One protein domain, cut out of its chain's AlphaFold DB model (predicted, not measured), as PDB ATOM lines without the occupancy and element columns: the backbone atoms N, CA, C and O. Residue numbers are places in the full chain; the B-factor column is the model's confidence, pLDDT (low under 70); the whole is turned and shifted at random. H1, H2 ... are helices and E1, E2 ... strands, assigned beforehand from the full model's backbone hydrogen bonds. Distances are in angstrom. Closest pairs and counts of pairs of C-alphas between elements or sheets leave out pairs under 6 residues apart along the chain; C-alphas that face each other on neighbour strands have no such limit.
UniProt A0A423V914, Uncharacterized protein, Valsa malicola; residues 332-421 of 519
ATOM      1  N   CYS A 332      98.374 251.336 290.996       96.50
ATOM      2  CA  CYS A 332      97.623 250.318 291.725       96.50
ATOM      3  C   CYS A 332      98.328 248.951 291.713       96.50
ATOM      4  O   CYS A 332      98.916 248.546 290.708       96.50
ATOM      5  N   ASP A 333      98.203 248.207 292.811       96.50
ATOM      6  CA  ASP A 333      98.796 246.868 292.939       96.50
ATOM      7  C   ASP A 333      98.043 245.815 292.111       96.50
ATOM      8  O   ASP A 333      98.635 244.865 291.596       96.50
ATOM      9  N   CYS A 334      96.737 246.012 291.894       97.44
ATOM     10  CA  CYS A 334      95.891 245.080 291.147       97.44
ATOM     11  C   CYS A 334      96.258 244.962 289.655       97.44
ATOM     12  O   CYS A 334      95.872 243.984 289.018       97.44
ATOM     13  N   ARG A 335      97.031 245.906 289.089       96.31
ATOM     14  CA  ARG A 335      97.380 245.952 287.655       96.31
ATOM     15  C   ARG A 335      98.114 244.716 287.142       96.31
ATOM     16  O   ARG A 335      97.914 244.319 286.001       96.31
ATOM     17  N   VAL A 336      98.957 244.100 287.973       96.69
ATOM     18  CA  VAL A 336      99.748 242.924 287.571       96.69
ATOM     19  C   VAL A 336      98.837 241.708 287.441       96.69
ATOM     20  O   VAL A 336      98.897 240.985 286.447       96.69
ATOM     21  N   VAL A 337      97.944 241.523 288.419       97.31
ATOM     22  CA  VAL A 337      96.933 240.458 288.404       97.31
ATOM     23  C   VAL A 337      95.943 240.687 287.262       97.31
ATOM     24  O   VAL A 337      95.639 239.753 286.525       97.31
ATOM     25  N   ALA A 338      95.512 241.934 287.050       97.25
ATOM     26  CA  ALA A 338      94.657 242.316 285.932       97.25
ATOM     27  C   ALA A 338      95.294 241.980 284.576       97.25
ATOM     28  O   ALA A 338      94.663 241.311 283.760       97.25
ATOM     29  N   ALA A 339      96.555 242.369 284.361       97.00
ATOM     30  CA  ALA A 339      97.297 242.067 283.137       97.00
ATOM     31  C   ALA A 339      97.420 240.561 282.890       97.00
ATOM     32  O   ALA A 339      97.191 240.091 281.773       97.00
ATOM     33  N   TYR A 340      97.733 239.794 283.937       97.25
ATOM     34  CA  TYR A 340      97.814 238.339 283.857       97.25
ATOM     35  C   TYR A 340      96.462 237.705 283.502       97.25
ATOM     36  O   TYR A 340      96.380 236.931 282.545       97.25
ATOM     37  N   ASN A 341      95.394 238.061 284.224       97.88
ATOM     38  CA  ASN A 341      94.052 237.524 283.992       97.88
ATOM     39  C   ASN A 341      93.526 237.891 282.601       97.88
ATOM     40  O   ASN A 341      92.918 237.053 281.937       97.88
ATOM     41  N   TYR A 342      93.813 239.102 282.123       97.94
ATOM     42  CA  TYR A 342      93.423 239.550 280.791       97.94
ATOM     43  C   TYR A 342      94.147 238.775 279.693       97.94
ATOM     44  O   TYR A 342      93.497 238.191 278.826       97.94
ATOM     45  N   ARG A 343      95.477 238.656 279.775       96.94
ATOM     46  CA  ARG A 343      96.263 237.847 278.831       96.94
ATOM     47  C   ARG A 343      95.793 236.391 278.809       96.94
ATOM     48  O   ARG A 343      95.618 235.811 277.740       96.94
ATOM     49  N   LYS A 344      95.542 235.807 279.983       97.44
ATOM     50  CA  LYS A 344      95.002 234.446 280.135       97.44
ATOM     51  C   LYS A 344      93.625 234.306 279.474       97.44
ATOM     52  O   LYS A 344      93.364 233.287 278.836       97.44
ATOM     53  N   ALA A 345      92.759 235.314 279.596       97.81
ATOM     54  CA  ALA A 345      91.447 235.335 278.955       97.81
ATOM     55  C   ALA A 345      91.553 235.432 277.420       97.81
ATOM     56  O   ALA A 345      90.932 234.627 276.726       97.81
ATOM     57  N   LEU A 346      92.401 236.324 276.890       97.88
ATOM     58  CA  LEU A 346      92.676 236.435 275.447       97.88
ATOM     59  C   LEU A 346      93.230 235.128 274.861       97.88
ATOM     60  O   LEU A 346      92.821 234.697 273.781       97.88
ATOM     61  N   GLN A 347      94.138 234.473 275.589       96.94
ATOM     62  CA  GLN A 347      94.700 233.182 275.202       96.94
ATOM     63  C   GLN A 347      93.625 232.087 275.141       96.94
ATOM     64  O   GLN A 347      93.571 231.343 274.164       96.94
ATOM     65  N   ARG A 348      92.765 231.988 276.167       97.00
ATOM     66  CA  ARG A 348      91.668 231.003 276.224       97.00
ATOM     67  C   ARG A 348      90.652 231.202 275.101       97.00
ATOM     68  O   ARG A 348      90.198 230.217 274.535       97.00
ATOM     69  N   ALA A 349      90.354 232.454 274.762       97.69
ATOM     70  CA  ALA A 349      89.457 232.812 273.669       97.69
ATOM     71  C   ALA A 349      90.076 232.610 272.267       97.69
ATOM     72  O   ALA A 349      89.408 232.801 271.254       97.69
ATOM     73  N   GLY A 350      91.361 232.245 272.179       96.75
ATOM     74  CA  GLY A 350      92.043 232.033 270.902       96.75
ATOM     75  C   GLY A 350      92.322 233.320 270.122       96.75
ATOM     76  O   GLY A 350      92.457 233.272 268.906       96.75
ATOM     77  N   VAL A 351      92.407 234.471 270.794       97.19
ATOM     78  CA  VAL A 351      92.715 235.763 270.153       97.19
ATOM     79  C   VAL A 351      94.206 235.874 269.801       97.19
ATOM     80  O   VAL A 351      94.571 236.531 268.827       97.19
ATOM     81  N   MET A 352      95.075 235.246 270.598       96.19
ATOM     82  CA  MET A 352      96.533 235.392 270.512       96.19
ATOM     83  C   MET A 352      97.181 234.401 269.537       96.19
ATOM     84  O   MET A 352      96.809 233.228 269.491       96.19
ATOM     85  N   GLU A 353      98.221 234.845 268.823       92.38
ATOM     86  CA  GLU A 353      98.978 234.013 267.885       92.38
ATOM     87  C   GLU A 353      99.672 232.852 268.616       92.38
ATOM     88  O   GLU A 353     100.508 233.042 269.508       92.38
ATOM     89  N   LYS A 354      99.348 231.630 268.189       91.38
ATOM     90  CA  LYS A 354      99.923 230.380 268.689       91.38
ATOM     91  C   LYS A 354     100.906 229.833 267.655       91.38
ATOM     92  O   LYS A 354     100.487 229.356 266.603       91.38
ATOM     93  N   LYS A 355     102.215 229.860 267.939       89.06
ATOM     94  CA  LYS A 355     103.218 229.232 267.055       89.06
ATOM     95  C   LYS A 355     103.732 227.926 267.643       89.06
ATOM     96  O   LYS A 355     104.028 227.836 268.836       89.06
ATOM     97  N   VAL A 356     103.885 226.930 266.772       84.94
ATOM     98  CA  VAL A 356     104.616 225.697 267.081       84.94
ATOM     99  C   VAL A 356     106.090 226.054 267.225       84.94
ATOM    100  O   VAL A 356     106.711 226.566 266.288       84.94
ATOM    101  N   THR A 357     106.662 225.799 268.396       81.38
ATOM    102  CA  THR A 357     108.093 226.012 268.605       81.38
ATOM    103  C   THR A 357     108.821 224.833 267.971       81.38
ATOM    104  O   THR A 357     108.825 223.737 268.523       81.38
ATOM    105  N   ARG A 358     109.414 225.022 266.785       70.38
ATOM    106  CA  ARG A 358     110.231 223.982 266.141       70.38
ATOM    107  C   ARG A 358     111.514 223.765 266.944       70.38
ATOM    108  O   ARG A 358     112.534 224.395 266.695       70.38
ATOM    109  N   GLY A 359     111.445 222.861 267.904       70.44
ATOM    110  CA  GLY A 359     112.580 222.299 268.615       70.44
ATOM    111  C   GLY A 359     112.147 220.920 269.053       70.44
ATOM    112  O   GLY A 359     111.315 220.828 269.938       70.44
ATOM    113  N   ARG A 360     112.632 219.882 268.364       53.91
ATOM    114  CA  ARG A 360     112.266 218.475 268.563       53.91
ATOM    115  C   ARG A 360     112.657 218.070 269.991       53.91
ATOM    116  O   ARG A 360     113.843 217.816 270.209       53.91
ATOM    117  N   PRO A 361     111.734 217.996 270.967       61.59
ATOM    118  CA  PRO A 361     112.046 217.279 272.186       61.59
ATOM    119  C   PRO A 361     112.134 215.799 271.774       61.59
ATOM    120  O   PRO A 361     111.316 215.345 270.966       61.59
ATOM    121  N   PRO A 362     113.113 215.022 272.254       60.78
ATOM    122  CA  PRO A 362     113.100 213.582 272.042       60.78
ATOM    123  C   PRO A 362     111.850 213.009 272.737       60.78
ATOM    124  O   PRO A 362     111.831 212.866 273.952       60.78
ATOM    125  N   GLY A 363     110.783 212.749 271.973       73.62
ATOM    126  CA  GLY A 363     109.573 212.058 272.439       73.62
ATOM    127  C   GLY A 363     108.442 212.902 273.052       73.62
ATOM    128  O   GLY A 363     107.584 212.315 273.699       73.62
ATOM    129  N   GLY A 364     108.404 214.229 272.880       61.47
ATOM    130  CA  GLY A 364     107.419 215.100 273.552       61.47
ATOM    131  C   GLY A 364     106.468 215.836 272.604       61.47
ATOM    132  O   GLY A 364     106.885 216.256 271.527       61.47
ATOM    133  N   GLU A 365     105.213 215.989 273.032       74.38
ATOM    134  CA  GLU A 365     104.134 216.756 272.388       74.38
ATOM    135  C   GLU A 365     104.584 218.142 271.883       74.38
ATOM    136  O   GLU A 365     105.481 218.771 272.454       74.38
ATOM    137  N   ASP A 366     103.937 218.644 270.825       78.31
ATOM    138  CA  ASP A 366     104.222 219.967 270.262       78.31
ATOM    139  C   ASP A 366     104.095 221.066 271.334       78.31
ATOM    140  O   ASP A 366     103.007 221.391 271.811       78.31
ATOM    141  N   SER A 367     105.225 221.683 271.702       79.88
ATOM    142  CA  SER A 367     105.235 222.821 272.622       79.88
ATOM    143  C   SER A 367     104.840 224.102 271.884       79.88
ATOM    144  O   SER A 367     105.543 224.595 270.989       79.88
ATOM    145  N   PHE A 368     103.703 224.669 272.275       84.31
ATOM    146  CA  PHE A 368     103.194 225.912 271.710       84.31
ATOM    147  C   PHE A 368     103.648 227.125 272.519       84.31
ATOM    148  O   PHE A 368     103.526 227.150 273.744       84.31
ATOM    149  N   ARG A 369     104.106 228.166 271.818       88.12
ATOM    150  CA  ARG A 369     104.384 229.480 272.404       88.12
ATOM    151  C   ARG A 369     103.349 230.485 271.912       88.12
ATOM    152  O   ARG A 369     103.109 230.586 270.708       88.12
ATOM    153  N   TYR A 370     102.774 231.232 272.849       88.69
ATOM    154  CA  TYR A 370     101.893 232.356 272.551       88.69
ATOM    155  C   TYR A 370     102.713 233.634 272.421       88.69
ATOM    156  O   TYR A 370     103.610 233.885 273.230       88.69
ATOM    157  N   PHE A 371     102.402 234.423 271.401       90.00
ATOM    158  CA  PHE A 371     102.999 235.733 271.170       90.00
ATOM    159  C   PHE A 371     102.000 236.812 271.576       90.00
ATOM    160  O   PHE A 371     100.794 236.601 271.474       90.00
ATOM    161  N   ASP A 372     102.506 237.962 272.023       90.12
ATOM    162  CA  ASP A 372     101.691 239.145 272.335       90.12
ATOM    163  C   ASP A 372     101.283 239.861 271.041       90.12
ATOM    164  O   ASP A 372     101.537 241.044 270.840       90.12
ATOM    165  N   SER A 373     100.692 239.083 270.136       93.12
ATOM    166  CA  SER A 373     100.167 239.528 268.861       93.12
ATOM    167  C   SER A 373      98.878 238.796 268.519       93.12
ATOM    168  O   SER A 373      98.686 237.648 268.929       93.12
ATOM    169  N   LEU A 374      97.998 239.443 267.755       94.88
ATOM    170  CA  LEU A 374      96.757 238.805 267.304       94.88
ATOM    171  C   LEU A 374      97.047 237.598 266.403       94.88
ATOM    172  O   LEU A 374      98.007 237.603 265.626       94.88
ATOM    173  N   ASP A 375      96.202 236.570 266.481       94.81
ATOM    174  CA  ASP A 375      96.285 235.406 265.603       94.81
ATOM    175  C   ASP A 375      95.939 235.794 264.161       94.81
ATOM    176  O   ASP A 375      94.786 235.818 263.740       94.81
ATOM    177  N   GLN A 376      96.976 236.079 263.377       91.00
ATOM    178  CA  GLN A 376      96.824 236.488 261.985       91.00
ATOM    179  C   GLN A 376      96.386 235.334 261.057       91.00
ATOM    180  O   GLN A 376      96.205 235.556 259.858       91.00
ATOM    181  N   THR A 377      96.234 234.103 261.566       93.12
ATOM    182  CA  THR A 377      95.590 233.009 260.813       93.12
ATOM    183  C   THR A 377      94.067 233.132 260.798       93.12
ATOM    184  O   THR A 377      93.430 232.574 259.905       93.12
ATOM    185  N   LYS A 378      93.499 233.913 261.722       95.75
ATOM    186  CA  LYS A 378      92.080 234.259 261.776       95.75
ATOM    187  C   LYS A 378      91.804 235.522 260.977       95.75
ATOM    188  O   LYS A 378      92.627 236.436 260.934       95.75
ATOM    189  N   THR A 379      90.634 235.578 260.365       95.88
ATOM    190  CA  THR A 379      90.053 236.775 259.745       95.88
ATOM    191  C   THR A 379      89.678 237.820 260.805       95.88
ATOM    192  O   THR A 379      89.597 237.515 261.998       95.88
ATOM    193  N   VAL A 380      89.392 239.059 260.389       94.56
ATOM    194  CA  VAL A 380      88.909 240.118 261.299       94.56
ATOM    195  C   VAL A 380      87.592 239.703 261.964       94.56
ATOM    196  O   VAL A 380      87.413 239.916 263.164       94.56
ATOM    197  N   LEU A 381      86.687 239.059 261.216       94.62
ATOM    198  CA  LEU A 381      85.408 238.586 261.756       94.62
ATOM    199  C   LEU A 381      85.583 237.450 262.768       94.62
ATOM    200  O   LEU A 381      84.915 237.440 263.801       94.62
ATOM    201  N   GLU A 382      86.471 236.494 262.497       96.38
ATOM    202  CA  GLU A 382      86.785 235.415 263.442       96.38
ATOM    203  C   GLU A 382      87.453 235.947 264.708       96.38
ATOM    204  O   GLU A 382      87.093 235.512 265.800       96.38
ATOM    205  N   LEU A 383      88.358 236.922 264.588       96.94
ATOM    206  CA  LEU A 383      88.924 237.608 265.749       96.94
ATOM    207  C   LEU A 383      87.836 238.308 266.562       96.94
ATOM    208  O   LEU A 383      87.813 238.158 267.777       96.94
ATOM    209  N   CYS A 384      86.887 238.994 265.920       96.75
ATOM    210  CA  CYS A 384      85.752 239.593 266.626       96.75
ATOM    211  C   CYS A 384      84.899 238.546 267.355       96.75
ATOM    212  O   CYS A 384      84.446 238.811 268.464       96.75
ATOM    213  N   LYS A 385      84.692 237.354 266.775       97.06
ATOM    214  CA  LYS A 385      84.006 236.245 267.464       97.06
ATOM    215  C   LYS A 385      84.790 235.800 268.702       97.06
ATOM    216  O   LYS A 385      84.212 235.767 269.782       97.06
ATOM    217  N   CYS A 386      86.099 235.578 268.569       97.94
ATOM    218  CA  CYS A 386      86.979 235.252 269.694       97.94
ATOM    219  C   CYS A 386      86.953 236.342 270.782       97.94
ATOM    220  O   CYS A 386      86.850 236.031 271.962       97.94
ATOM    221  N   LEU A 387      86.977 237.627 270.414       97.69
ATOM    222  CA  LEU A 387      86.933 238.736 271.378       97.69
ATOM    223  C   LEU A 387      85.638 238.753 272.211       97.69
ATOM    224  O   LEU A 387      85.691 239.109 273.386       97.69
ATOM    225  N   ARG A 388      84.497 238.315 271.656       97.38
ATOM    226  CA  ARG A 388      83.232 238.170 272.413       97.38
ATOM    227  C   ARG A 388      83.271 237.040 273.438       97.38
ATOM    228  O   ARG A 388      82.513 237.072 274.399       97.38
ATOM    229  N   GLU A 389      84.128 236.048 273.226       97.94
ATOM    230  CA  GLU A 389      84.299 234.893 274.114       97.94
ATOM    231  C   GLU A 389      85.310 235.165 275.243       97.94
ATOM    232  O   GLU A 389      85.538 234.311 276.102       97.94
ATOM    233  N   VAL A 390      85.928 236.353 275.269       97.88
ATOM    234  CA  VAL A 390      86.889 236.735 276.308       97.88
ATOM    235  C   VAL A 390      86.180 236.841 277.656       97.88
ATOM    236  O   VAL A 390      85.455 237.790 277.938       97.88
ATOM    237  N   SER A 391      86.452 235.870 278.523       97.44
ATOM    238  CA  SER A 391      85.976 235.849 279.906       97.44
ATOM    239  C   SER A 391      87.075 236.352 280.843       97.44
ATOM    240  O   SER A 391      87.965 235.601 281.251       97.44
ATOM    241  N   TYR A 392      87.059 237.659 281.113       97.88
ATOM    242  CA  TYR A 392      88.020 238.320 281.996       97.88
ATOM    243  C   TYR A 392      87.660 238.103 283.472       97.88
ATOM    244  O   TYR A 392      86.595 238.511 283.928       97.88
ATOM    245  N   GLU A 393      88.579 237.493 284.222       97.81
ATOM    246  CA  GLU A 393      88.485 237.332 285.676       97.81
ATOM    247  C   GLU A 393      89.063 238.592 286.355       97.81
ATOM    248  O   GLU A 393      90.269 238.839 286.312       97.81
ATOM    249  N   GLU A 394      88.213 239.407 286.971       96.44
ATOM    250  CA  GLU A 394      88.620 240.642 287.654       96.44
ATOM    251  C   GLU A 394      89.481 240.343 288.905       96.44
ATOM    252  O   GLU A 394      89.230 239.355 289.604       96.44
ATOM    253  N   PRO A 395      90.527 241.139 289.212       97.44
ATOM    254  CA  PRO A 395      91.309 240.952 290.434       97.44
ATOM    255  C   PRO A 395      90.485 241.270 291.693       97.44
ATOM    256  O   PRO A 395      89.528 242.038 291.648       97.44
ATOM    257  N   LEU A 396      90.904 240.745 292.848       97.00
ATOM    258  CA  LEU A 396      90.316 241.118 294.140       97.00
ATOM    259  C   LEU A 396      90.533 242.618 294.404       97.00
ATOM    260  O   LEU A 396      91.671 243.085 294.363       97.00
ATOM    261  N   ASN A 397      89.457 243.344 294.718       95.88
ATOM    262  CA  ASN A 397      89.455 244.797 294.946       95.88
ATOM    263  C   ASN A 397      90.047 245.593 293.759       95.88
ATOM    264  O   ASN A 397      91.084 246.251 293.897       95.88
ATOM    265  N   PRO A 398      89.413 245.527 292.577       96.50
ATOM    266  CA  PRO A 398      89.893 246.198 291.376       96.50
ATOM    267  C   PRO A 398      89.800 247.722 291.532       96.50
ATOM    268  O   PRO A 398      88.806 248.259 292.020       96.50
ATOM    269  N   CYS A 399      90.812 248.453 291.063       96.62
ATOM    270  CA  CYS A 399      90.632 249.879 290.792       96.62
ATOM    271  C   CYS A 399      89.785 250.068 289.518       96.62
ATOM    272  O   CYS A 399      89.678 249.152 288.704       96.62
ATOM    273  N   MET A 400      89.259 251.276 289.280       94.81
ATOM    274  CA  MET A 400      88.445 251.567 288.084       94.81
ATOM    275  C   MET A 400      89.135 251.175 286.764       94.81
ATOM    276  O   MET A 400      88.487 250.661 285.857       94.81
ATOM    277  N   GLY A 401      90.453 251.373 286.656       92.69
ATOM    278  CA  GLY A 401      91.212 251.026 285.450       92.69
ATOM    279  C   GLY A 401      91.384 249.520 285.232       92.69
ATOM    280  O   GLY A 401      91.516 249.082 284.095       92.69
ATOM    281  N   CYS A 402      91.374 248.718 286.298       96.50
ATOM    282  CA  CYS A 402      91.472 247.255 286.230       96.50
ATOM    283  C   CYS A 402      90.105 246.568 286.262       96.50
ATOM    284  O   CYS A 402      90.045 245.342 286.233       96.50
ATOM    285  N   ALA A 403      89.027 247.347 286.356       96.25
ATOM    286  CA  ALA A 403      87.699 246.799 286.482       96.25
ATOM    287  C   ALA A 403      87.223 246.155 285.174       96.25
ATOM    288  O   ALA A 403      87.575 246.607 284.078       96.25
ATOM    289  N   VAL A 404      86.365 245.138 285.283       94.56
ATOM    290  CA  VAL A 404      85.827 244.407 284.121       94.56
ATOM    291  C   VAL A 404      85.152 245.339 283.114       94.56
ATOM    292  O   VAL A 404      85.340 245.183 281.911       94.56
ATOM    293  N   VAL A 405      84.440 246.366 283.588       93.25
ATOM    294  CA  VAL A 405      83.745 247.344 282.732       93.25
ATOM    295  C   VAL A 405      84.723 248.070 281.805       93.25
ATOM    296  O   VAL A 405      84.448 248.221 280.614       93.25
ATOM    297  N   THR A 406      85.888 248.474 282.317       92.56
ATOM    298  CA  THR A 406      86.918 249.178 281.539       92.56
ATOM    299  C   THR A 406      87.531 248.262 280.481       92.56
ATOM    300  O   THR A 406      87.638 248.650 279.317       92.56
ATOM    301  N   VAL A 407      87.857 247.020 280.855       94.62
ATOM    302  CA  VAL A 407      88.393 246.010 279.926       94.62
ATOM    303  C   VAL A 407      87.397 245.707 278.808       94.62
ATOM    304  O   VAL A 407      87.753 245.757 277.631       94.62
ATOM    305  N   MET A 408      86.134 245.453 279.158       95.81
ATOM    306  CA  MET A 408      85.084 245.149 278.183       95.81
ATOM    307  C   MET A 408      84.793 246.334 277.261       95.81
ATOM    308  O   MET A 408      84.521 246.135 276.081       95.81
ATOM    309  N   THR A 409      84.922 247.565 277.761       92.75
ATOM    310  CA  THR A 409      84.829 248.773 276.932       92.75
ATOM    311  C   THR A 409      85.958 248.822 275.893       92.75
ATOM    312  O   THR A 409      85.695 249.094 274.723       92.75
ATOM    313  N   GLY A 410      87.198 248.495 276.279       91.19
ATOM    314  CA  GLY A 410      88.331 248.373 275.349       91.19
ATOM    315  C   GLY A 410      88.109 247.303 274.274       91.19
ATOM    316  O   GLY A 410      88.260 247.570 273.080       91.19
ATOM    317  N   LEU A 411      87.649 246.115 274.677       95.44
ATOM    318  CA  LEU A 411      87.299 245.034 273.747       95.44
ATOM    319  C   LEU A 411      86.156 245.424 272.799       95.44
ATOM    320  O   LEU A 411      86.211 245.113 271.609       95.44
ATOM    321  N   ALA A 412      85.142 246.139 273.292       94.31
ATOM    322  CA  ALA A 412      84.050 246.651 272.468       94.31
ATOM    323  C   ALA A 412      84.551 247.627 271.395       94.31
ATOM    324  O   ALA A 412      84.083 247.569 270.258       94.31
ATOM    325  N   TYR A 413      85.545 248.468 271.705       90.62
ATOM    326  CA  TYR A 413      86.186 249.318 270.699       90.62
ATOM    327  C   TYR A 413      86.961 248.513 269.658       90.62
ATOM    328  O   TYR A 413      86.817 248.788 268.467       90.62
ATOM    329  N   ALA A 414      87.727 247.501 270.079       92.50
ATOM    330  CA  ALA A 414      88.436 246.619 269.154       92.50
ATOM    331  C   ALA A 414      87.472 245.917 268.181       92.50
ATOM    332  O   ALA A 414      87.729 245.881 266.979       92.50
ATOM    333  N   MET A 415      86.334 245.426 268.682       94.25
ATOM    334  CA  MET A 415      85.278 244.830 267.855       94.25
ATOM    335  C   MET A 415      84.577 245.860 266.960       94.25
ATOM    336  O   MET A 415      84.244 245.552 265.820       94.25
ATOM    337  N   GLY A 416      84.392 247.095 267.434       90.44
ATOM    338  CA  GLY A 416      83.776 248.178 266.663       90.44
ATOM    339  C   GLY A 416      84.556 248.573 265.405       90.44
ATOM    340  O   GLY A 416      83.968 249.117 264.473       90.44
ATOM    341  N   LEU A 417      85.852 248.246 265.326       86.75
ATOM    342  CA  LEU A 417      86.664 248.484 264.128       86.75
ATOM    343  C   LEU A 417      86.165 247.730 262.897       86.75
ATOM    344  O   LEU A 417      86.390 248.183 261.776       86.75
ATOM    345  N   GLU A 418      85.514 246.587 263.108       88.06
ATOM    346  CA  GLU A 418      84.864 245.832 262.045       88.06
ATOM    347  C   GLU A 418      83.755 246.680 261.419       88.06
ATOM    348  O   GLU A 418      83.812 246.970 260.227       88.06
ATOM    349  N   ALA A 419      82.829 247.197 262.224       86.06
ATOM    350  CA  ALA A 419      81.768 248.086 261.752       86.06
ATOM    351  C   ALA A 419      82.298 249.411 261.165       86.06
ATOM    352  O   ALA A 419      81.681 249.973 260.266       86.06
ATOM    353  N   ASP A 420      83.447 249.900 261.640       83.50
ATOM    354  CA  ASP A 420      84.041 251.161 261.177       83.50
ATOM    355  C   ASP A 420      84.727 251.057 259.794       83.50
ATOM    356  O   ASP A 420      85.038 252.089 259.188       83.50
ATOM    357  N   PHE A 421      85.020 249.848 259.294       88.56
ATOM    358  CA  PHE A 421      85.624 249.649 257.973       88.56
ATOM    359  C   PHE A 421      84.575 249.319 256.912       88.56
ATOM    360  O   PHE A 421      84.173 248.171 256.777       88.56
TER     361      PHE A 421
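What this domain is: This is residues 332 to 421 of the 519 residues of an uncharacterized protein of Valsa malicola (UniProt A0A423V914). Two helices, H2 and H3, lie side by side as a helical hairpin, a third helix, H1, slants past them, and a two-stranded hairpin, E1 and E2, reaches away from the last turns of H1 to a loop whose residues 360 to 365 stick out free. A long stretch without a named element, residues 389 to 403, leads from H2 back past H1 to H3. The printed part has 90 residues with three named helices and two named strands, in the order H1, E1, E2, H2, H3; the sheet has the order E1 - E2 and is antiparallel, and the class is mixed, helices and strands. The whole is loose, with a radius of gyration of the C-alphas of 15.5 A, and its outline is flat, spanning 48 by 37 by 16 A.

Where its parts are: H1, residues 334 to 348, begins at C-alpha 334 at (95.891, 245.080, 291.147) and is 20.9 A long from first to last C-alpha. E1 is residues 352 to 356, 13.1 A, and E2 is residues 368 to 374, 15.1 A, with C-alpha 368 at (103.194, 225.912, 271.710). H2 is residues 380 to 388, 12.6 A. H3, residues 404 to 420, is 24.0 A long and ends at C-alpha 420 at (84.041, 251.161, 261.177).

How they stand to each other: H1 and H2 are close but not clearly touching: their closest C-alphas, those of Leu 346 and Leu 387, are 7.4 A apart. They run opposite ways at a steep tilt of 55 degrees. The closest C-alphas of H1 and E1 are those of Leu 346 and Met 352, 6.3 A apart; those of H1 and E2 are Gln 347 and Tyr 370, 7.7 A apart. E1 and E2 form a hairpin of antiparallel strands, with 146 degrees between their directions; N 353 and O 373 are 2.8 A apart and N 371 and O 353 are 3.0 A apart, both within hydrogen-bond range. H2 and H3 form a helical hairpin: they touch, with the C-alphas of Cys 384 and Met 415 closest at 5.4 A, and run opposite ways at a shallow tilt of 20 degrees. H3 touches H2 with residues 411 to 418 alone, and has a kink of 26 degrees near residue 414. H1 and H3 are only just apart, 8.2 A at the closest. Every O i to N i+4 pair is within hydrogen-bond range in H1 and H2; in H3, 11 of 13 are.

The domain as a whole: The two C-alphas farthest apart are those of Pro 362 and Asp 420, 48.7 A. The printed part has no cut. The links E1 to E2, 11 residues, and H2 to H3, 15 residues, are long; H1 to E1 and E2 to H2 are tight. The mean pLDDT of the printed part is 91.4, and residues 360 to 362 and residue 364 are under 70.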